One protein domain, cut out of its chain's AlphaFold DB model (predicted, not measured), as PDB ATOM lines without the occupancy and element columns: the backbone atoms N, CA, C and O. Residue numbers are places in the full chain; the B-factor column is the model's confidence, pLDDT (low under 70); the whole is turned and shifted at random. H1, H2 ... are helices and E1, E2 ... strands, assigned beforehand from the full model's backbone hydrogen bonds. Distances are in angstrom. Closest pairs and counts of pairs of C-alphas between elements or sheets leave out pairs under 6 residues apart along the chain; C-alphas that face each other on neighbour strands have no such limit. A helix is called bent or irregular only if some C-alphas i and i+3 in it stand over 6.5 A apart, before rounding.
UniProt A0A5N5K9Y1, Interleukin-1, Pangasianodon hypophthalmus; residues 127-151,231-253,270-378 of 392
ATOM      1  N   MET A 127     116.263 173.910 120.954       84.81
ATOM      2  CA  MET A 127     117.345 173.401 120.118       84.81
ATOM      3  C   MET A 127     117.219 171.889 119.950       84.81
ATOM      4  O   MET A 127     117.056 171.170 120.939       84.81
ATOM      5  N   ARG A 128     117.351 171.389 118.715       84.81
ATOM      6  CA  ARG A 128     117.287 169.948 118.406       84.81
ATOM      7  C   ARG A 128     118.562 169.479 117.695       84.81
ATOM      8  O   ARG A 128     119.052 170.200 116.820       84.81
ATOM      9  N   PRO A 129     119.107 168.296 118.033       87.06
ATOM     10  CA  PRO A 129     120.306 167.785 117.387       87.06
ATOM     11  C   PRO A 129     120.001 167.345 115.949       87.06
ATOM     12  O   PRO A 129     118.987 166.694 115.702       87.06
ATOM     13  N   TYR A 130     120.893 167.654 115.006       87.25
ATOM     14  CA  TYR A 130     120.737 167.289 113.587       87.25
ATOM     15  C   TYR A 130     121.958 166.585 112.989       87.25
ATOM     16  O   TYR A 130     121.844 165.891 111.980       87.25
ATOM     17  N   HIS A 131     123.132 166.744 113.602       87.31
ATOM     18  CA  HIS A 131     124.370 166.142 113.123       87.31
ATOM     19  C   HIS A 131     125.286 165.768 114.293       87.31
ATOM     20  O   HIS A 131     125.162 166.298 115.397       87.31
ATOM     21  N   LYS A 132     126.205 164.828 114.065       89.69
ATOM     22  CA  LYS A 132     127.270 164.508 115.016       89.69
ATOM     23  C   LYS A 132     128.562 164.187 114.280       89.69
ATOM     24  O   LYS A 132     128.528 163.502 113.260       89.69
ATOM     25  N   GLU A 133     129.684 164.575 114.864       87.81
ATOM     26  CA  GLU A 133     131.014 164.183 114.394       87.81
ATOM     27  C   GLU A 133     131.843 163.621 115.557       87.81
ATOM     28  O   GLU A 133     131.561 163.895 116.725       87.81
ATOM     29  N   ARG A 134     132.882 162.845 115.240       80.75
ATOM     30  CA  ARG A 134     133.890 162.395 116.206       80.75
ATOM     31  C   ARG A 134     135.200 163.115 115.927       80.75
ATOM     32  O   ARG A 134     135.584 163.256 114.772       80.75
ATOM     33  N   THR A 135     135.880 163.545 116.979       81.25
ATOM     34  CA  THR A 135     137.155 164.255 116.890       81.25
ATOM     35  C   THR A 135     138.000 164.004 118.139       81.25
ATOM     36  O   THR A 135     137.532 163.405 119.109       81.25
ATOM     37  N   VAL A 136     139.241 164.478 118.121       75.75
ATOM     38  CA  VAL A 136     140.128 164.513 119.283       75.75
ATOM     39  C   VAL A 136     140.312 165.972 119.670       75.75
ATOM     40  O   VAL A 136     140.717 166.782 118.842       75.75
ATOM     41  N   LEU A 137     140.004 166.318 120.919       73.94
ATOM     42  CA  LEU A 137     140.245 167.660 121.447       73.94
ATOM     43  C   LEU A 137     141.388 167.623 122.451       73.94
ATOM     44  O   LEU A 137     141.456 166.711 123.274       73.94
ATOM     45  N   ASN A 138     142.240 168.647 122.401       71.94
ATOM     46  CA  ASN A 138     143.226 168.925 123.433       71.94
ATOM     47  C   ASN A 138     142.806 170.182 124.203       71.94
ATOM     48  O   ASN A 138     142.857 171.280 123.646       71.94
ATOM     49  N   PHE A 139     142.333 170.024 125.439       69.12
ATOM     50  CA  PHE A 139     141.699 171.110 126.186       69.12
ATOM     51  C   PHE A 139     141.947 171.057 127.695       69.12
ATOM     52  O   PHE A 139     142.297 170.020 128.254       69.12
ATOM     53  N   SER A 140     141.738 172.192 128.360       65.00
ATOM     54  CA  SER A 140     141.725 172.297 129.821       65.00
ATOM     55  C   SER A 140     140.300 172.318 130.382       65.00
ATOM     56  O   SER A 140     139.379 172.827 129.745       65.00
ATOM     57  N   LEU A 141     140.123 171.823 131.614       66.81
ATOM     58  CA  LEU A 141     138.884 171.994 132.385       66.81
ATOM     59  C   LEU A 141     138.682 173.437 132.895       66.81
ATOM     60  O   LEU A 141     137.585 173.794 133.328       66.81
ATOM     61  N   ALA A 142     139.719 174.275 132.852       66.88
ATOM     62  CA  ALA A 142     139.597 175.702 133.117       66.88
ATOM     63  C   ALA A 142     139.045 176.431 131.886       66.88
ATOM     64  O   ALA A 142     139.467 176.182 130.756       66.88
ATOM     65  N   MET A 143     138.123 177.367 132.117       71.81
ATOM     66  CA  MET A 143     137.656 178.273 131.072       71.81
ATOM     67  C   MET A 143     138.438 179.579 131.108       71.81
ATOM     68  O   MET A 143     138.862 180.045 132.168       71.81
ATOM     69  N   VAL A 144     138.604 180.189 129.941       73.69
ATOM     70  CA  VAL A 144     139.369 181.426 129.772       73.69
ATOM     71  C   VAL A 144     138.518 182.505 129.110       73.69
ATOM     72  O   VAL A 144     137.545 182.217 128.415       73.69
ATOM     73  N   ARG A 145     138.874 183.769 129.348       78.31
ATOM     74  CA  ARG A 145     138.301 184.908 128.621       78.31
ATOM     75  C   ARG A 145     138.878 184.964 127.208       78.31
ATOM     76  O   ARG A 145     140.012 184.542 127.002       78.31
ATOM     77  N   GLU A 146     138.134 185.558 126.279       71.12
ATOM     78  CA  GLU A 146     138.546 185.704 124.873       71.12
ATOM     79  C   GLU A 146     139.953 186.300 124.723       71.12
ATOM     80  O   GLU A 146     140.802 185.708 124.072       71.12
ATOM     81  N   ALA A 147     140.248 187.387 125.445       66.50
ATOM     82  CA  ALA A 147     141.544 188.075 125.410       66.50
ATOM     83  C   ALA A 147     142.751 187.239 125.896       66.50
ATOM     84  O   ALA A 147     143.890 187.704 125.824       66.50
ATOM     85  N   CYS A 148     142.516 186.050 126.456       60.16
ATOM     86  CA  CYS A 148     143.565 185.109 126.842       60.16
ATOM     87  C   CYS A 148     143.840 184.050 125.765       60.16
ATOM     88  O   CYS A 148     144.857 183.379 125.864       60.16
ATOM     89  N   LEU A 149     142.959 183.887 124.772       58.75
ATOM     90  CA  LEU A 149     143.135 182.903 123.701       58.75
ATOM     91  C   LEU A 149     144.213 183.339 122.703       58.75
ATOM     92  O   LEU A 149     144.990 182.509 122.255       58.75
ATOM     93  N   ASP A 150     144.299 184.638 122.414       55.62
ATOM     94  CA  ASP A 150     145.181 185.172 121.367       55.62
ATOM     95  C   ASP A 150     146.638 185.400 121.849       55.62
ATOM     96  O   ASP A 150     147.506 185.773 121.068       55.62
ATOM     97  N   LYS A 151     146.935 185.198 123.145       50.25
ATOM     98  CA  LYS A 151     148.274 185.445 123.733       50.25
ATOM     99  C   LYS A 151     149.215 184.242 123.698       50.25
ATOM    100  O   LYS A 151     150.420 184.428 123.837       50.25
ATOM    101  N   GLU A 231     146.733 165.636 145.184       63.94
ATOM    102  CA  GLU A 231     147.838 166.064 144.321       63.94
ATOM    103  C   GLU A 231     148.493 164.876 143.624       63.94
ATOM    104  O   GLU A 231     148.835 164.983 142.448       63.94
ATOM    105  N   TYR A 232     148.631 163.733 144.307       65.62
ATOM    106  CA  TYR A 232     149.173 162.517 143.703       65.62
ATOM    107  C   TYR A 232     148.281 162.032 142.560       65.62
ATOM    108  O   TYR A 232     148.792 161.686 141.495       65.62
ATOM    109  N   ILE A 233     146.953 162.047 142.735       63.44
ATOM    110  CA  ILE A 233     146.043 161.669 141.649       63.44
ATOM    111  C   ILE A 233     146.097 162.696 140.512       63.44
ATOM    112  O   ILE A 233     146.160 162.296 139.355       63.44
ATOM    113  N   LYS A 234     146.117 164.004 140.804       61.00
ATOM    114  CA  LYS A 234     146.264 165.028 139.754       61.00
ATOM    115  C   LYS A 234     147.517 164.756 138.912       61.00
ATOM    116  O   LYS A 234     147.370 164.498 137.723       61.00
ATOM    117  N   LYS A 235     148.691 164.647 139.547       58.12
ATOM    118  CA  LYS A 235     149.988 164.445 138.875       58.12
ATOM    119  C   LYS A 235     150.091 163.131 138.097       58.12
ATOM    120  O   LYS A 235     150.642 163.109 137.004       58.12
ATOM    121  N   ASN A 236     149.572 162.024 138.635       54.59
ATOM    122  CA  ASN A 236     149.743 160.705 138.008       54.59
ATOM    123  C   ASN A 236     148.654 160.355 136.983       54.59
ATOM    124  O   ASN A 236     148.907 159.565 136.078       54.59
ATOM    125  N   PHE A 237     147.460 160.953 137.078       59.88
ATOM    126  CA  PHE A 237     146.365 160.735 136.120       59.88
ATOM    127  C   PHE A 237     146.275 161.839 135.049       59.88
ATOM    128  O   PHE A 237     145.388 161.808 134.194       59.88
ATOM    129  N   GLU A 238     147.223 162.783 135.052       51.25
ATOM    130  CA  GLU A 238     147.412 163.835 134.039       51.25
ATOM    131  C   GLU A 238     147.641 163.294 132.620       51.25
ATOM    132  O   GLU A 238     147.301 163.960 131.643       51.25
ATOM    133  N   ARG A 239     148.125 162.056 132.470       43.72
ATOM    134  CA  ARG A 239     148.175 161.384 131.164       43.72
ATOM    135  C   ARG A 239     146.830 160.715 130.847       43.72
ATOM    136  O   ARG A 239     146.667 159.508 130.980       43.72
ATOM    137  N   GLY A 240     145.864 161.520 130.401       46.19
ATOM    138  CA  GLY A 240     144.745 161.055 129.568       46.19
ATOM    139  C   GLY A 240     143.468 160.571 130.269       46.19
ATOM    140  O   GLY A 240     142.553 160.128 129.578       46.19
ATOM    141  N   GLN A 241     143.333 160.673 131.598       60.28
ATOM    142  CA  GLN A 241     142.105 160.248 132.299       60.28
ATOM    143  C   GLN A 241     141.291 161.430 132.854       60.28
ATOM    144  O   GLN A 241     141.108 161.570 134.064       60.28
ATOM    145  N   VAL A 242     140.723 162.247 131.952       58.69
ATOM    146  CA  VAL A 242     139.830 163.393 132.276       58.69
ATOM    147  C   VAL A 242     138.719 163.015 133.263       58.69
ATOM    148  O   VAL A 242     138.328 163.815 134.117       58.69
ATOM    149  N   LEU A 243     138.215 161.781 133.159       62.97
ATOM    150  CA  LEU A 243     137.172 161.246 134.032       62.97
ATOM    151  C   LEU A 243     137.611 161.274 135.503       62.97
ATOM    152  O   LEU A 243     136.852 161.732 136.352       62.97
ATOM    153  N   ILE A 244     138.852 160.884 135.801       64.88
ATOM    154  CA  ILE A 244     139.374 160.837 137.172       64.88
ATOM    155  C   ILE A 244     139.576 162.234 137.741       64.88
ATOM    156  O   ILE A 244     139.098 162.526 138.838       64.88
ATOM    157  N   GLN A 245     140.198 163.130 136.974       63.34
ATOM    158  CA  GLN A 245     140.355 164.528 137.388       63.34
ATOM    159  C   GLN A 245     139.001 165.192 137.675       63.34
ATOM    160  O   GLN A 245     138.866 165.976 138.613       63.34
ATOM    161  N   SER A 246     137.974 164.827 136.912       64.56
ATOM    162  CA  SER A 246     136.628 165.368 137.076       64.56
ATOM    163  C   SER A 246     135.883 164.800 138.276       64.56
ATOM    164  O   SER A 246     135.067 165.516 138.854       64.56
ATOM    165  N   LEU A 247     136.140 163.551 138.669       67.62
ATOM    166  CA  LEU A 247     135.614 162.989 139.920       67.62
ATOM    167  C   LEU A 247     136.234 163.669 141.147       67.62
ATOM    168  O   LEU A 247     135.558 163.833 142.155       67.62
ATOM    169  N   LEU A 248     137.482 164.134 141.039       65.88
ATOM    170  CA  LEU A 248     138.180 164.820 142.123       65.88
ATOM    171  C   LEU A 248     137.747 166.254 142.370       65.88
ATOM    172  O   LEU A 248     138.121 166.804 143.405       65.88
ATOM    173  N   GLN A 249     137.043 166.913 141.452       61.53
ATOM    174  CA  GLN A 249     136.589 168.287 141.652       61.53
ATOM    175  C   GLN A 249     135.446 168.317 142.684       61.53
ATOM    176  O   GLN A 249     134.269 168.381 142.346       61.53
ATOM    177  N   LYS A 250     135.809 168.283 143.975       48.41
ATOM    178  CA  LYS A 250     134.992 168.785 145.087       48.41
ATOM    179  C   LYS A 250     134.624 170.221 144.705       48.41
ATOM    180  O   LYS A 250     135.526 171.013 144.457       48.41
ATOM    181  N   SER A 251     133.352 170.570 144.610       41.97
ATOM    182  CA  SER A 251     132.943 171.974 144.651       41.97
ATOM    183  C   SER A 251     133.548 172.594 145.919       41.97
ATOM    184  O   SER A 251     133.172 172.197 147.019       41.97
ATOM    185  N   ILE A 252     134.545 173.469 145.778       32.12
ATOM    186  CA  ILE A 252     135.257 174.085 146.914       32.12
ATOM    187  C   ILE A 252     134.668 175.472 147.158       32.12
ATOM    188  O   ILE A 252     134.685 176.284 146.238       32.12
ATOM    189  N   SER A 253     134.171 175.701 148.375       29.91
ATOM    190  CA  SER A 253     133.723 176.978 148.939       29.91
ATOM    191  C   SER A 253     134.888 177.971 149.145       29.91
ATOM    192  O   SER A 253     136.052 177.567 149.111       29.91
ATOM    193  N   PRO A 270     147.214 170.453 129.513       51.47
ATOM    194  CA  PRO A 270     146.254 170.270 128.432       51.47
ATOM    195  C   PRO A 270     145.911 168.778 128.303       51.47
ATOM    196  O   PRO A 270     146.805 167.933 128.342       51.47
ATOM    197  N   THR A 271     144.621 168.445 128.206       58.47
ATOM    198  CA  THR A 271     144.163 167.054 128.159       58.47
ATOM    199  C   THR A 271     143.648 166.661 126.785       58.47
ATOM    200  O   THR A 271     142.730 167.283 126.256       58.47
ATOM    201  N   THR A 272     144.187 165.566 126.248       67.06
ATOM    202  CA  THR A 272     143.749 164.962 124.985       67.06
ATOM    203  C   THR A 272     142.624 163.955 125.226       67.06
ATOM    204  O   THR A 272     142.785 163.032 126.025       67.06
ATOM    205  N   ALA A 273     141.492 164.094 124.530       67.75
ATOM    206  CA  ALA A 273     140.371 163.159 124.636       67.75
ATOM    207  C   ALA A 273     139.595 162.967 123.324       67.75
ATOM    208  O   ALA A 273     139.425 163.901 122.539       67.75
ATOM    209  N   ASN A 274     139.048 161.760 123.138       75.69
ATOM    210  CA  ASN A 274     138.107 161.438 122.063       75.69
ATOM    211  C   ASN A 274     136.726 162.031 122.372       75.69
ATOM    212  O   ASN A 274     136.037 161.576 123.288       75.69
ATOM    213  N   ILE A 275     136.279 162.992 121.569       82.31
ATOM    214  CA  ILE A 275     135.033 163.739 121.763       82.31
ATOM    215  C   ILE A 275     134.075 163.503 120.591       82.31
ATOM    216  O   ILE A 275     134.466 163.518 119.429       82.31
ATOM    217  N   THR A 276     132.802 163.272 120.895       84.94
ATOM    218  CA  THR A 276     131.700 163.346 119.938       84.94
ATOM    219  C   THR A 276     131.036 164.710 120.099       84.94
ATOM    220  O   THR A 276     130.561 165.042 121.185       84.94
ATOM    221  N   ILE A 277     131.004 165.500 119.029       89.12
ATOM    222  CA  ILE A 277     130.349 166.811 119.001       89.12
ATOM    223  C   ILE A 277     128.966 166.614 118.393       89.12
ATOM    224  O   ILE A 277     128.847 166.163 117.255       89.12
ATOM    225  N   TYR A 278     127.926 166.922 119.161       91.38
ATOM    226  CA  TYR A 278     126.541 166.923 118.705       91.38
ATOM    227  C   TYR A 278     126.156 168.337 118.293       91.38
ATOM    228  O   TYR A 278     126.225 169.248 119.109       91.38
ATOM    229  N   TYR A 279     125.747 168.505 117.044       90.25
ATOM    230  CA  TYR A 279     125.358 169.780 116.460       90.25
ATOM    231  C   TYR A 279     123.856 169.979 116.576       90.25
ATOM    232  O   TYR A 279     123.083 169.079 116.232       90.25
ATOM    233  N   TYR A 280     123.462 171.166 117.021       90.75
ATOM    234  CA  TYR A 280     122.074 171.546 117.234       90.75
ATOM    235  C   TYR A 280     121.657 172.647 116.262       90.75
ATOM    236  O   TYR A 280     122.447 173.517 115.904       90.75
ATOM    237  N   ILE A 281     120.396 172.609 115.837       83.56
ATOM    238  CA  ILE A 281     119.765 173.727 115.134       83.56
ATOM    239  C   ILE A 281     119.099 174.602 116.193       83.56
ATOM    240  O   ILE A 281     118.353 174.084 117.026       83.56
ATOM    241  N   SER A 282     119.372 175.907 116.163       78.12
ATOM    242  CA  SER A 282     118.611 176.914 116.910       78.12
ATOM    243  C   SER A 282     117.697 177.648 115.940       78.12
ATOM    244  O   SER A 282     118.155 178.126 114.905       78.12
ATOM    245  N   ASN A 283     116.418 177.758 116.290       66.88
ATOM    246  CA  ASN A 283     115.449 178.559 115.540       66.88
ATOM    247  C   ASN A 283     115.426 180.028 116.007       66.88
ATOM    248  O   ASN A 283     114.626 180.821 115.517       66.88
ATOM    249  N   ALA A 284     116.279 180.403 116.969       66.94
ATOM    250  CA  ALA A 284     116.317 181.748 117.519       66.94
ATOM    251  C   ALA A 284     117.254 182.653 116.706       66.94
ATOM    252  O   ALA A 284     118.472 182.485 116.745       66.94
ATOM    253  N   GLU A 285     116.696 183.683 116.066       60.66
ATOM    254  CA  GLU A 285     117.443 184.629 115.216       60.66
ATOM    255  C   GLU A 285     118.649 185.279 115.918       60.66
ATOM    256  O   GLU A 285     119.680 185.545 115.305       60.66
ATOM    257  N   LYS A 286     118.558 185.470 117.239       66.69
ATOM    258  CA  LYS A 286     119.605 186.075 118.083       66.69
ATOM    259  C   LYS A 286     120.871 185.219 118.245       66.69
ATOM    260  O   LYS A 286     121.822 185.674 118.881       66.69
ATOM    261  N   ASP A 287     120.870 183.978 117.764       64.56
ATOM    262  CA  ASP A 287     122.008 183.062 117.903       64.56
ATOM    263  C   ASP A 287     122.863 182.953 116.643       64.56
ATOM    264  O   ASP A 287     123.951 182.383 116.719       64.56
ATOM    265  N   PHE A 288     122.430 183.512 115.508       65.56
ATOM    266  CA  PHE A 288     123.161 183.367 114.247       65.56
ATOM    267  C   PHE A 288     124.593 183.925 114.316       65.56
ATOM    268  O   PHE A 288     125.506 183.329 113.750       65.56
ATOM    269  N   ASP A 289     124.824 184.977 115.106       74.25
ATOM    270  CA  ASP A 289     126.154 185.582 115.277       74.25
ATOM    271  C   ASP A 289     127.019 184.885 116.349       74.25
ATOM    272  O   ASP A 289     128.222 185.149 116.486       74.25
ATOM    273  N   LYS A 290     126.424 183.980 117.138       78.56
ATOM    274  CA  LYS A 290     127.086 183.317 118.273       78.56
ATOM    275  C   LYS A 290     127.833 182.054 117.876       78.56
ATOM    276  O   LYS A 290     128.706 181.635 118.622       78.56
ATOM    277  N   GLY A 291     127.599 181.523 116.680       84.62
ATOM    278  CA  GLY A 291     128.181 180.269 116.206       84.62
ATOM    279  C   GLY A 291     127.190 179.113 116.298       84.62
ATOM    280  O   GLY A 291     126.036 179.286 116.686       84.62
ATOM    281  N   VAL A 292     127.633 177.918 115.919       89.12
ATOM    282  CA  VAL A 292     126.755 176.744 115.875       89.12
ATOM    283  C   VAL A 292     126.622 176.163 117.283       89.12
ATOM    284  O   VAL A 292     127.650 175.837 117.880       89.12
ATOM    285  N   PRO A 293     125.410 176.019 117.851       92.62
ATOM    286  CA  PRO A 293     125.261 175.413 119.163       92.62
ATOM    287  C   PRO A 293     125.614 173.927 119.091       92.62
ATOM    288  O   PRO A 293     125.146 173.182 118.224       92.62
ATOM    289  N   VAL A 294     126.458 173.497 120.018       93.19
ATOM    290  CA  VAL A 294     126.954 172.135 120.126       93.19
ATOM    291  C   VAL A 294     126.926 171.648 121.567       93.19
ATOM    292  O   VAL A 294     127.034 172.423 122.516       93.19
ATOM    293  N   VAL A 295     126.839 170.333 121.718       94.50
ATOM    294  CA  VAL A 295     127.035 169.633 122.985       94.50
ATOM    295  C   VAL A 295     128.204 168.664 122.825       94.50
ATOM    296  O   VAL A 295     128.290 167.930 121.838       94.50
ATOM    297  N   LEU A 296     129.116 168.662 123.797       91.38
ATOM    298  CA  LEU A 296     130.368 167.906 123.739       91.38
ATOM    299  C   LEU A 296     130.288 166.666 124.634       91.38
ATOM    300  O   LEU A 296     130.102 166.769 125.844       91.38
ATOM    301  N   ASN A 297     130.445 165.487 124.038       87.88
ATOM    302  CA  ASN A 297     130.388 164.190 124.711       87.88
ATOM    303  C   ASN A 297     131.739 163.487 124.651       87.88
ATOM    304  O   ASN A 297     132.388 163.498 123.613       87.88
ATOM    305  N   PHE A 298     132.124 162.782 125.708       80.88
ATOM    306  CA  PHE A 298     133.226 161.825 125.614       80.88
ATOM    307  C   PHE A 298     132.773 160.620 124.792       80.88
ATOM    308  O   PHE A 298     131.821 159.935 125.170       80.88
ATOM    309  N   SER A 299     133.433 160.379 123.659       76.06
ATOM    310  CA  SER A 299     133.025 159.367 122.683       76.06
ATOM    311  C   SER A 299     132.883 157.990 123.325       76.06
ATOM    312  O   SER A 299     133.782 157.521 124.015       76.06
ATOM    313  N   GLY A 300     131.747 157.332 123.081       69.31
ATOM    314  CA  GLY A 300     131.455 156.026 123.678       69.31
ATOM    315  C   GLY A 300     131.077 156.091 125.161       69.31
ATOM    316  O   GLY A 300     131.071 155.053 125.812       69.31
ATOM    317  N   SER A 301     130.764 157.284 125.686       73.31
ATOM    318  CA  SER A 301     130.330 157.487 127.069       73.31
ATOM    319  C   SER A 301     128.966 158.170 127.209       73.31
ATOM    320  O   SER A 301     128.423 158.724 126.247       73.31
ATOM    321  N   THR A 302     128.434 158.189 128.434       75.56
ATOM    322  CA  THR A 302     127.299 159.056 128.819       75.56
ATOM    323  C   THR A 302     127.723 160.378 129.446       75.56
ATOM    324  O   THR A 302     126.880 161.132 129.921       75.56
ATOM    325  N   SER A 303     129.024 160.670 129.451       80.00
ATOM    326  CA  SER A 303     129.580 161.865 130.076       80.00
ATOM    327  C   SER A 303     129.655 163.016 129.076       80.00
ATOM    328  O   SER A 303     130.220 162.885 127.986       80.00
ATOM    329  N   PHE A 304     129.090 164.155 129.457       86.31
ATOM    330  CA  PHE A 304     129.061 165.376 128.659       86.31
ATOM    331  C   PHE A 304     129.790 166.497 129.387       86.31
ATOM    332  O   PHE A 304     129.774 166.549 130.619       86.31
ATOM    333  N   LEU A 305     130.429 167.394 128.634       88.25
ATOM    334  CA  LEU A 305     130.961 168.627 129.202       88.25
ATOM    335  C   LEU A 305     129.802 169.552 129.564       88.25
ATOM    336  O   LEU A 305     128.895 169.779 128.766       88.25
ATOM    337  N   LYS A 306     129.871 170.093 130.773       87.69
ATOM    338  CA  LYS A 306     128.917 171.040 131.332       87.69
ATOM    339  C   LYS A 306     129.689 172.204 131.923       87.69
ATOM    340  O   LYS A 306     130.691 172.006 132.608       87.69
ATOM    341  N   CYS A 307     129.222 173.415 131.678       84.00
ATOM    342  CA  CYS A 307     129.763 174.591 132.328       84.00
ATOM    343  C   CYS A 307     129.055 174.831 133.665       84.00
ATOM    344  O   CYS A 307     127.832 174.761 133.759       84.00
ATOM    345  N   ILE A 308     129.819 175.126 134.709       79.38
ATOM    346  CA  ILE A 308     129.299 175.490 136.029       79.38
ATOM    347  C   ILE A 308     129.987 176.758 136.520       79.38
ATOM    348  O   ILE A 308     131.128 177.027 136.153       79.38
ATOM    349  N   CYS A 309     129.315 177.520 137.379       75.50
ATOM    350  CA  CYS A 309     129.957 178.589 138.128       75.50
ATOM    351  C   CYS A 309     130.516 178.003 139.422       75.50
ATOM    352  O   CYS A 309     129.766 177.469 140.240       75.50
ATOM    353  N   GLN A 310     131.827 178.097 139.605       63.69
ATOM    354  CA  GLN A 310     132.506 177.718 140.834       63.69
ATOM    355  C   GLN A 310     133.316 178.919 141.327       63.69
ATOM    356  O   GLN A 310     134.210 179.389 140.628       63.69
ATOM    357  N   ASN A 311     133.018 179.421 142.530       62.34
ATOM    358  CA  ASN A 311     133.679 180.599 143.119       62.34
ATOM    359  C   ASN A 311     133.650 181.833 142.199       62.34
ATOM    360  O   ASN A 311     134.691 182.423 141.907       62.34
ATOM    361  N   ASP A 312     132.463 182.165 141.684       69.38
ATOM    362  CA  ASP A 312     132.222 183.271 140.743       69.38
ATOM    363  C   ASP A 312     133.030 183.191 139.437       69.38
ATOM    364  O   ASP A 312     133.192 184.177 138.712       69.38
ATOM    365  N   ARG A 313     133.543 181.999 139.111       71.56
ATOM    366  CA  ARG A 313     134.274 181.727 137.877       71.56
ATOM    367  C   ARG A 313     133.687 180.521 137.144       71.56
ATOM    368  O   ARG A 313     133.532 179.455 137.739       71.56
ATOM    369  N   PRO A 314     133.386 180.653 135.845       75.50
ATOM    370  CA  PRO A 314     133.012 179.525 135.009       75.50
ATOM    371  C   PRO A 314     134.136 178.498 134.900       75.50
ATOM    372  O   PRO A 314     135.299 178.836 134.668       75.50
ATOM    373  N   ALA A 315     133.768 177.237 135.059       73.31
ATOM    374  CA  ALA A 315     134.641 176.085 134.926       73.31
ATOM    375  C   ALA A 315     133.912 174.966 134.180       73.31
ATOM    376  O   ALA A 315     132.678 174.901 134.172       73.31
ATOM    377  N   LEU A 316     134.676 174.069 133.558       75.06
ATOM    378  CA  LEU A 316     134.122 172.860 132.967       75.06
ATOM    379  C   LEU A 316     134.081 171.746 134.004       75.06
ATOM    380  O   LEU A 316     135.047 171.489 134.720       75.06
ATOM    381  N   THR A 317     132.967 171.034 134.011       74.00
ATOM    382  CA  THR A 317     132.795 169.764 134.702       74.00
ATOM    383  C   THR A 317     132.262 168.738 133.708       74.00
ATOM    384  O   THR A 317     131.712 169.085 132.663       74.00
ATOM    385  N   LEU A 318     132.418 167.459 134.025       76.62
ATOM    386  CA  LEU A 318     131.692 166.396 133.337       76.62
ATOM    387  C   LEU A 318     130.449 166.010 134.125       76.62
ATOM    388  O   LEU A 318     130.506 165.896 135.348       76.62
ATOM    389  N   GLU A 319     129.359 165.740 133.422       77.69
ATOM    390  CA  GLU A 319     128.130 165.225 134.013       77.69
ATOM    391  C   GLU A 319     127.586 164.077 133.163       77.69
ATOM    392  O   GLU A 319     127.566 164.153 131.930       77.69
ATOM    393  N   SER A 320     127.178 162.994 133.827       74.44
ATOM    394  CA  SER A 320     126.461 161.908 133.162       74.44
ATOM    395  C   SER A 320     125.043 162.374 132.869       74.44
ATOM    396  O   SER A 320     124.309 162.732 133.789       74.44
ATOM    397  N   CYS A 321     124.666 162.377 131.595       76.62
ATOM    398  CA  CYS A 321     123.358 162.841 131.155       76.62
ATOM    399  C   CYS A 321     122.730 161.818 130.209       76.62
ATOM    400  O   CYS A 321     123.390 161.278 129.314       76.62
ATOM    401  N   GLU A 322     121.443 161.535 130.399       76.56
ATOM    402  CA  GLU A 322     120.702 160.719 129.449       76.56
ATOM    403  C   GLU A 322     120.514 161.485 128.141       76.56
ATOM    404  O   GLU A 322     120.082 162.636 128.121       76.56
ATOM    405  N   LYS A 323     120.789 160.822 127.014       76.50
ATOM    406  CA  LYS A 323     120.667 161.444 125.686       76.50
ATOM    407  C   LYS A 323     119.251 161.946 125.392       76.50
ATOM    408  O   LYS A 323     119.116 162.896 124.632       76.50
ATOM    409  N   SER A 324     118.225 161.327 125.982       78.19
ATOM    410  CA  SER A 324     116.817 161.752 125.916       78.19
ATOM    411  C   SER A 324     116.628 163.191 126.405       78.19
ATOM    412  O   SER A 324     115.992 163.979 125.710       78.19
ATOM    413  N   LYS A 325     117.257 163.563 127.529       82.12
ATOM    414  CA  LYS A 325     117.188 164.917 128.110       82.12
ATOM    415  C   LYS A 325     117.811 165.984 127.206       82.12
ATOM    416  O   LYS A 325     117.445 167.147 127.279       82.12
ATOM    417  N   LEU A 326     118.715 165.586 126.312       86.88
ATOM    418  CA  LEU A 326     119.391 166.478 125.370       86.88
ATOM    419  C   LEU A 326     118.772 166.444 123.962       86.88
ATOM    420  O   LEU A 326     119.340 167.021 123.039       86.88
ATOM    421  N   GLN A 327     117.626 165.783 123.754       84.81
ATOM    422  CA  GLN A 327     116.944 165.791 122.448       84.81
ATOM    423  C   GLN A 327     116.267 167.130 122.137       84.81
ATOM    424  O   GLN A 327     116.090 167.466 120.966       84.81
ATOM    425  N   SER A 328     115.899 167.884 123.173       84.50
ATOM    426  CA  SER A 328     115.329 169.223 123.063       84.50
ATOM    427  C   SER A 328     115.853 170.080 124.208       84.50
ATOM    428  O   SER A 328     115.482 169.848 125.353       84.50
ATOM    429  N   ILE A 329     116.703 171.058 123.904       88.06
ATOM    430  CA  ILE A 329     117.324 171.932 124.909       88.06
ATOM    431  C   ILE A 329     116.702 173.324 124.823       88.06
ATOM    432  O   ILE A 329     116.599 173.879 123.731       88.06
ATOM    433  N   CYS A 330     116.322 173.901 125.962       85.12
ATOM    434  CA  CYS A 330     115.800 175.267 126.042       85.12
ATOM    435  C   CYS A 330     116.828 176.195 126.679       85.12
ATOM    436  O   CYS A 330     117.551 175.790 127.587       85.12
ATOM    437  N   LYS A 331     116.833 177.468 126.273       83.88
ATOM    438  CA  LYS A 331     117.708 178.490 126.873       83.88
ATOM    439  C   LYS A 331     117.433 178.731 128.350       83.88
ATOM    440  O   LYS A 331     118.359 178.910 129.132       83.88
ATOM    441  N   ASP A 332     116.158 178.693 128.714       82.06
ATOM    442  CA  ASP A 332     115.705 178.976 130.073       82.06
ATOM    443  C   ASP A 332     115.681 177.728 130.959       82.06
ATOM    444  O   ASP A 332     115.265 177.806 132.115       82.06
ATOM    445  N   ASP A 333     116.102 176.569 130.438       84.62
ATOM    446  CA  ASP A 333     116.217 175.348 131.225       84.62
ATOM    447  C   ASP A 333     117.608 175.276 131.882       84.62
ATOM    448  O   ASP A 333     118.585 174.887 131.233       84.62
ATOM    449  N   PRO A 334     117.733 175.594 133.186       83.19
ATOM    450  CA  PRO A 334     119.020 175.584 133.875       83.19
ATOM    451  C   PRO A 334     119.625 174.179 133.989       83.19
ATOM    452  O   PRO A 334     120.803 174.052 134.329       83.19
ATOM    453  N   SER A 335     118.848 173.120 133.735       82.38
ATOM    454  CA  SER A 335     119.330 171.745 133.812       82.38
ATOM    455  C   SER A 335     120.090 171.322 132.555       82.38
ATOM    456  O   SER A 335     121.106 170.637 132.675       82.38
ATOM    457  N   THR A 336     119.666 171.774 131.370       89.75
ATOM    458  CA  THR A 336     120.243 171.376 130.074       89.75
ATOM    459  C   THR A 336     121.050 172.488 129.401       89.75
ATOM    460  O   THR A 336     122.038 172.199 128.725       89.75
ATOM    461  N   TRP A 337     120.716 173.761 129.639       91.75
ATOM    462  CA  TRP A 337     121.409 174.905 129.041       91.75
ATOM    463  C   TRP A 337     122.926 174.947 129.297       91.75
ATOM    464  O   TRP A 337     123.679 175.223 128.359       91.75
ATOM    465  N   PRO A 338     123.438 174.600 130.497       93.06
ATOM    466  CA  PRO A 338     124.877 174.650 130.751       93.06
ATOM    467  C   PRO A 338     125.712 173.609 129.988       93.06
ATOM    468  O   PRO A 338     126.940 173.671 130.038       93.06
ATOM    469  N   PHE A 339     125.084 172.660 129.285       93.62
ATOM    470  CA  PHE A 339     125.767 171.725 128.382       93.62
ATOM    471  C   PHE A 339     126.029 172.308 126.986       93.62
ATOM    472  O   PHE A 339     126.771 171.708 126.204       93.62
ATOM    473  N   VAL A 340     125.409 173.443 126.653       94.12
ATOM    474  CA  VAL A 340     125.496 174.050 125.324       94.12
ATOM    475  C   VAL A 340     126.727 174.943 125.228       94.12
ATOM    476  O   VAL A 340     126.973 175.815 126.068       94.12
ATOM    477  N   PHE A 341     127.474 174.748 124.147       93.69
ATOM    478  CA  PHE A 341     128.572 175.609 123.734       93.69
ATOM    479  C   PHE A 341     128.307 176.122 122.327       93.69
ATOM    480  O   PHE A 341     127.761 175.397 121.504       93.69
ATOM    481  N   TYR A 342     128.722 177.340 122.014       92.25
ATOM    482  CA  TYR A 342     128.725 177.814 120.641       92.25
ATOM    483  C   TYR A 342     130.086 177.549 119.999       92.25
ATOM    484  O   TYR A 342     131.116 178.032 120.470       92.25
ATOM    485  N   LEU A 343     130.081 176.761 118.925       89.31
ATOM    486  CA  LEU A 343     131.246 176.454 118.110       89.31
ATOM    487  C   LEU A 343     131.404 177.505 117.009       89.31
ATOM    488  O   LEU A 343     130.521 177.681 116.165       89.31
ATOM    489  N   LYS A 344     132.570 178.151 116.980       86.62
ATOM    490  CA  LYS A 344     133.036 178.957 115.848       86.62
ATOM    491  C   LYS A 344     134.338 178.385 115.306       86.62
ATOM    492  O   LYS A 344     135.211 177.975 116.072       86.62
ATOM    493  N   THR A 345     134.478 178.420 113.989       77.69
ATOM    494  CA  THR A 345     135.755 178.171 113.323       77.69
ATOM    495  C   THR A 345     136.417 179.517 113.045       77.69
ATOM    496  O   THR A 345     135.798 180.391 112.437       77.69
ATOM    497  N   THR A 346     137.642 179.718 113.526       69.25
ATOM    498  CA  THR A 346     138.421 180.929 113.238       69.25
ATOM    499  C   THR A 346     138.955 180.908 111.806       69.25
ATOM    500  O   THR A 346     138.876 179.893 111.110       69.25
ATOM    501  N   LYS A 347     139.530 182.032 111.360       64.69
ATOM    502  CA  LYS A 347     140.155 182.149 110.032       64.69
ATOM    503  C   LYS A 347     141.258 181.106 109.815       64.69
ATOM    504  O   LYS A 347     141.389 180.596 108.709       64.69
ATOM    505  N   ASP A 348     141.949 180.715 110.883       62.19
ATOM    506  CA  ASP A 348     143.033 179.725 110.867       62.19
ATOM    507  C   ASP A 348     142.536 178.290 111.088       62.19
ATOM    508  O   ASP A 348     143.289 177.417 111.515       62.19
ATOM    509  N   ASN A 349     141.246 178.037 110.851       61.38
ATOM    510  CA  ASN A 349     140.597 176.736 111.011       61.38
ATOM    511  C   ASN A 349     140.638 176.170 112.448       61.38
ATOM    512  O   ASN A 349     140.453 174.969 112.656       61.38
ATOM    513  N   HIS A 350     140.848 177.026 113.456       70.38
ATOM    514  CA  HIS A 350     140.794 176.612 114.856       70.38
ATOM    515  C   HIS A 350     139.351 176.613 115.350       70.38
ATOM    516  O   HIS A 350     138.556 177.496 115.031       70.38
ATOM    517  N   ARG A 351     139.010 175.618 116.167       80.06
ATOM    518  CA  ARG A 351     137.680 175.479 116.762       80.06
ATOM    519  C   ARG A 351     137.664 176.145 118.137       80.06
ATOM    520  O   ARG A 351     138.391 175.717 119.034       80.06
ATOM    521  N   ARG A 352     136.826 177.171 118.300       85.62
ATOM    522  CA  ARG A 352     136.566 177.855 119.576       85.62
ATOM    523  C   ARG A 352     135.185 177.469 120.089       85.62
ATOM    524  O   ARG A 352     134.221 177.492 119.327       85.62
ATOM    525  N   PHE A 353     135.103 177.140 121.374       89.81
ATOM    526  CA  PHE A 353     133.862 176.754 122.044       89.81
ATOM    527  C   PHE A 353     133.551 177.767 123.149       89.81
ATOM    528  O   PHE A 353     134.232 177.778 124.173       89.81
ATOM    529  N   GLU A 354     132.549 178.619 122.947       91.75
ATOM    530  CA  GLU A 354     132.053 179.564 123.959       91.75
ATOM    531  C   GLU A 354     130.959 178.905 124.806       91.75
ATOM    532  O   GLU A 354     130.102 178.222 124.255       91.75
ATOM    533  N   SER A 355     130.930 179.105 126.125       90.88
ATOM    534  CA  SER A 355     129.800 178.643 126.943       90.88
ATOM    535  C   SER A 355     128.538 179.449 126.641       90.88
ATOM    536  O   SER A 355     128.534 180.674 126.755       90.88
ATOM    537  N   ALA A 356     127.428 178.764 126.360       91.38
ATOM    538  CA  ALA A 356     126.140 179.426 126.186       91.38
ATOM    539  C   ALA A 356     125.558 179.953 127.515       91.38
ATOM    540  O   ALA A 356     124.853 180.963 127.529       91.38
ATOM    541  N   ALA A 357     125.879 179.300 128.639       90.19
ATOM    542  CA  ALA A 357     125.469 179.725 129.979       90.19
ATOM    543  C   ALA A 357     126.324 180.876 130.540       90.19
ATOM    544  O   ALA A 357     125.839 181.652 131.361       90.19
ATOM    545  N   TYR A 358     127.575 181.015 130.087       88.00
ATOM    546  CA  TYR A 358     128.504 182.044 130.558       88.00
ATOM    547  C   TYR A 358     129.200 182.718 129.375       88.00
ATOM    548  O   TYR A 358     130.333 182.388 129.029       88.00
ATOM    549  N   SER A 359     128.519 183.687 128.761       87.06
ATOM    550  CA  SER A 359     129.047 184.383 127.582       87.06
ATOM    551  C   SER A 359     130.397 185.066 127.851       87.06
ATOM    552  O   SER A 359     130.678 185.573 128.948       87.06
ATOM    553  N   GLY A 360     131.259 185.042 126.836       82.25
ATOM    554  CA  GLY A 360     132.634 185.527 126.896       82.25
ATOM    555  C   GLY A 360     133.594 184.596 127.643       82.25
ATOM    556  O   GLY A 360     134.702 185.027 127.980       82.25
ATOM    557  N   TRP A 361     133.181 183.360 127.944       85.50
ATOM    558  CA  TRP A 361     134.041 182.307 128.482       85.50
ATOM    559  C   TRP A 361     134.168 181.159 127.496       85.50
ATOM    560  O   TRP A 361     133.176 180.615 127.016       85.50
ATOM    561  N   PHE A 362     135.407 180.756 127.249       83.56
ATOM    562  CA  PHE A 362     135.759 179.795 126.219       83.56
ATOM    563  C   PHE A 362     136.474 178.592 126.817       83.56
ATOM    564  O   PHE A 362     137.197 178.706 127.811       83.56
ATOM    565  N   ILE A 363     136.285 177.433 126.191       83.19
ATOM    566  CA  ILE A 363     137.133 176.270 126.437       83.19
ATOM    567  C   ILE A 363     138.530 176.608 125.914       83.19
ATOM    568  O   ILE A 363     138.682 176.946 124.740       83.19
ATOM    569  N   HIS A 364     139.546 176.506 126.773       70.75
ATOM    570  CA  HIS A 364     140.936 176.635 126.338       70.75
ATOM    571  C   HIS A 364     141.331 175.368 125.583       70.75
ATOM    572  O   HIS A 364     141.551 174.319 126.191       70.75
ATOM    573  N   THR A 365     141.358 175.462 124.258       67.31
ATOM    574  CA  THR A 365     141.824 174.413 123.352       67.31
ATOM    575  C   THR A 365     143.222 174.765 122.852       67.31
ATOM    576  O   THR A 365     143.493 175.916 122.519       67.31
ATOM    577  N   LYS A 366     144.131 173.787 122.800       60.03
ATOM    578  CA  LYS A 366     145.412 173.958 122.098       60.03
ATOM    579  C   LYS A 366     145.234 173.614 120.617       60.03
ATOM    580  O   LYS A 366     144.421 172.731 120.323       60.03
ATOM    581  N   PRO A 367     145.991 174.242 119.696       52.75
ATOM    582  CA  PRO A 367     146.028 173.836 118.297       52.75
ATOM    583  C   PRO A 367     146.260 172.327 118.207       52.75
ATOM    584  O   PRO A 367     147.303 171.820 118.626       52.75
ATOM    585  N   SER A 368     145.273 171.585 117.708       49.44
ATOM    586  CA  SER A 368     145.468 170.177 117.390       49.44
ATOM    587  C   SER A 368     146.301 170.129 116.114       49.44
ATOM    588  O   SER A 368     145.765 170.209 115.006       49.44
ATOM    589  N   GLY A 369     147.621 170.063 116.257       36.66
ATOM    590  CA  GLY A 369     148.481 169.671 115.154       36.66
ATOM    591  C   GLY A 369     148.053 168.281 114.684       36.66
ATOM    592  O   GLY A 369     148.301 167.303 115.374       36.66
ATOM    593  N   LEU A 370     147.420 168.227 113.514       31.89
ATOM    594  CA  LEU A 370     147.079 167.039 112.731       31.89
ATOM    595  C   LEU A 370     145.880 166.150 113.117       31.89
ATOM    596  O   LEU A 370     145.563 165.848 114.263       31.89
ATOM    597  N   VAL A 371     145.282 165.681 112.017       27.50
ATOM    598  CA  VAL A 371     144.392 164.534 111.838       27.50
ATOM    599  C   VAL A 371     145.072 163.269 112.362       27.50
ATOM    600  O   VAL A 371     146.098 162.852 111.829       27.50
ATOM    601  N   CYS A 372     144.460 162.612 113.343       23.89
ATOM    602  CA  CYS A 372     144.808 161.245 113.709       23.89
ATOM    603  C   CYS A 372     143.698 160.312 113.213       23.89
ATOM    604  O   CYS A 372     142.583 160.330 113.733       23.89
ATOM    605  N   VAL A 373     144.004 159.479 112.216       26.53
ATOM    606  CA  VAL A 373     143.332 158.183 112.073       26.53
ATOM    607  C   VAL A 373     144.015 157.280 113.088       26.53
ATOM    608  O   VAL A 373     145.024 156.653 112.779       26.53
ATOM    609  N   ASP A 374     143.533 157.296 114.327       25.17
ATOM    610  CA  ASP A 374     144.051 156.383 115.338       25.17
ATOM    611  C   ASP A 374     143.412 155.007 115.105       25.17
ATOM    612  O   ASP A 374     142.194 154.830 115.232       25.17
ATOM    613  N   GLN A 375     144.227 154.044 114.670       26.08
ATOM    614  CA  GLN A 375     143.857 152.636 114.701       26.08
ATOM    615  C   GLN A 375     143.736 152.259 116.170       26.08
ATOM    616  O   GLN A 375     144.736 152.229 116.881       26.08
ATOM    617  N   GLY A 376     142.493 152.022 116.600       27.12
ATOM    618  CA  GLY A 376     142.116 151.747 117.978       27.12
ATOM    619  C   GLY A 376     143.163 150.924 118.712       27.12
ATOM    620  O   GLY A 376     143.346 149.735 118.448       27.12
ATOM    621  N   THR A 377     143.845 151.578 119.648       28.66
ATOM    622  CA  THR A 377     144.624 150.879 120.654       28.66
ATOM    623  C   THR A 377     143.659 149.967 121.402       28.66
ATOM    624  O   THR A 377     142.654 150.411 121.961       28.66
ATOM    625  N   ASN A 378     143.922 148.662 121.331       31.62
ATOM    626  CA  ASN A 378     143.220 147.651 122.106       31.62
ATOM    627  C   ASN A 378     143.413 147.967 123.597       31.62
ATOM    628  O   ASN A 378     144.389 147.533 124.206       31.62
TER     629      ASN A 378
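What this domain is: This is residues 127 to 151, 231 to 253 and 270 to 378 of the 392 residues of the protein "Interleukin-1" of Pangasianodon hypophthalmus (UniProt A0A5N5K9Y1). What does the model look like? One six-stranded sheet is curled into a small, nearly closed barrel, its edge strands E7 and E8 side by side, and the hairpin E4 and E5 covers one end. A small helical hairpin, H1 and H2, stands outside, with H2 beside E5. What is it made of? The printed part has 157 residues, mostly strand by class, with named elements in the order E1 H1 H2 E2 E3 E4 E5 H3 E6 E7 E8; the sheet runs E7 E6 E3 E2 E1 E8, all antiparallel. How large is it? It is compact, with a radius of gyration of the C-alphas of 15.4 A and spans of 47 by 42 by 37 A.

How they stand to each other: How is the large sheet built? Strongly twisted, it runs E7, residues 351 to 355, E6, 340 to 345, E3, 292 to 298, E2, 271 to 281, E1, 127 to 145, and E8, 361 to 365. It is a folded sheet, bent back on itself: E7 E6 E3 face E1 E8, with 44 pairs of C-alphas within 11 A and E2 as the hinge. Within hydrogen-bond range are N 344 and O 352, 2.9 A, N 294 and O 341, 2.7 A, N 278 and O 295, 2.9 A, N 135 and O 275, 2.8 A, and N 144 and O 362, 3.0 A. Where is the second sheet? E4, residues 303 to 310, and E5, 313 to 320, form an antiparallel hairpin, with N 306 and O 317 2.8 A apart. The closest C-alphas of E1 and E5, Leu 141 and Leu 316, are 4.9 A apart. What of the helices? H1, residues 231 to 237, and H2, 242 to 247, touch at Lys 234 and Gln 245, their closest C-alphas, 6.4 A, opposite ways at a shallow tilt of 33 degrees, only just short of steep. In both, every O i to N i+4 pair is within hydrogen-bond range; H3, residues 323 to 326, is too short for one and only grazes the large sheet with Leu 326.

Where its parts are: Where does E1 lie? It begins at C-alpha 127, (117.345, 173.401, 120.118), bends by 125 degrees at residue 130 and is 25.4 A long. Where does E8 end? At C-alpha 365, (141.824, 174.413, 123.352). Which other strands are long? E2 measures 28.5 A and E5 21.8 A.

The domain as a whole: Where is the chain cut? Residues 152 to 230, a gap of 28.3 A, and 254 to 269, 25.0 A, are not printed. Which link is long, and where is confidence low? H3 to E6 is long, with 13 residues; 64 residues are under 70 in pLDDT, among them 231 to 253 and 365 to 378.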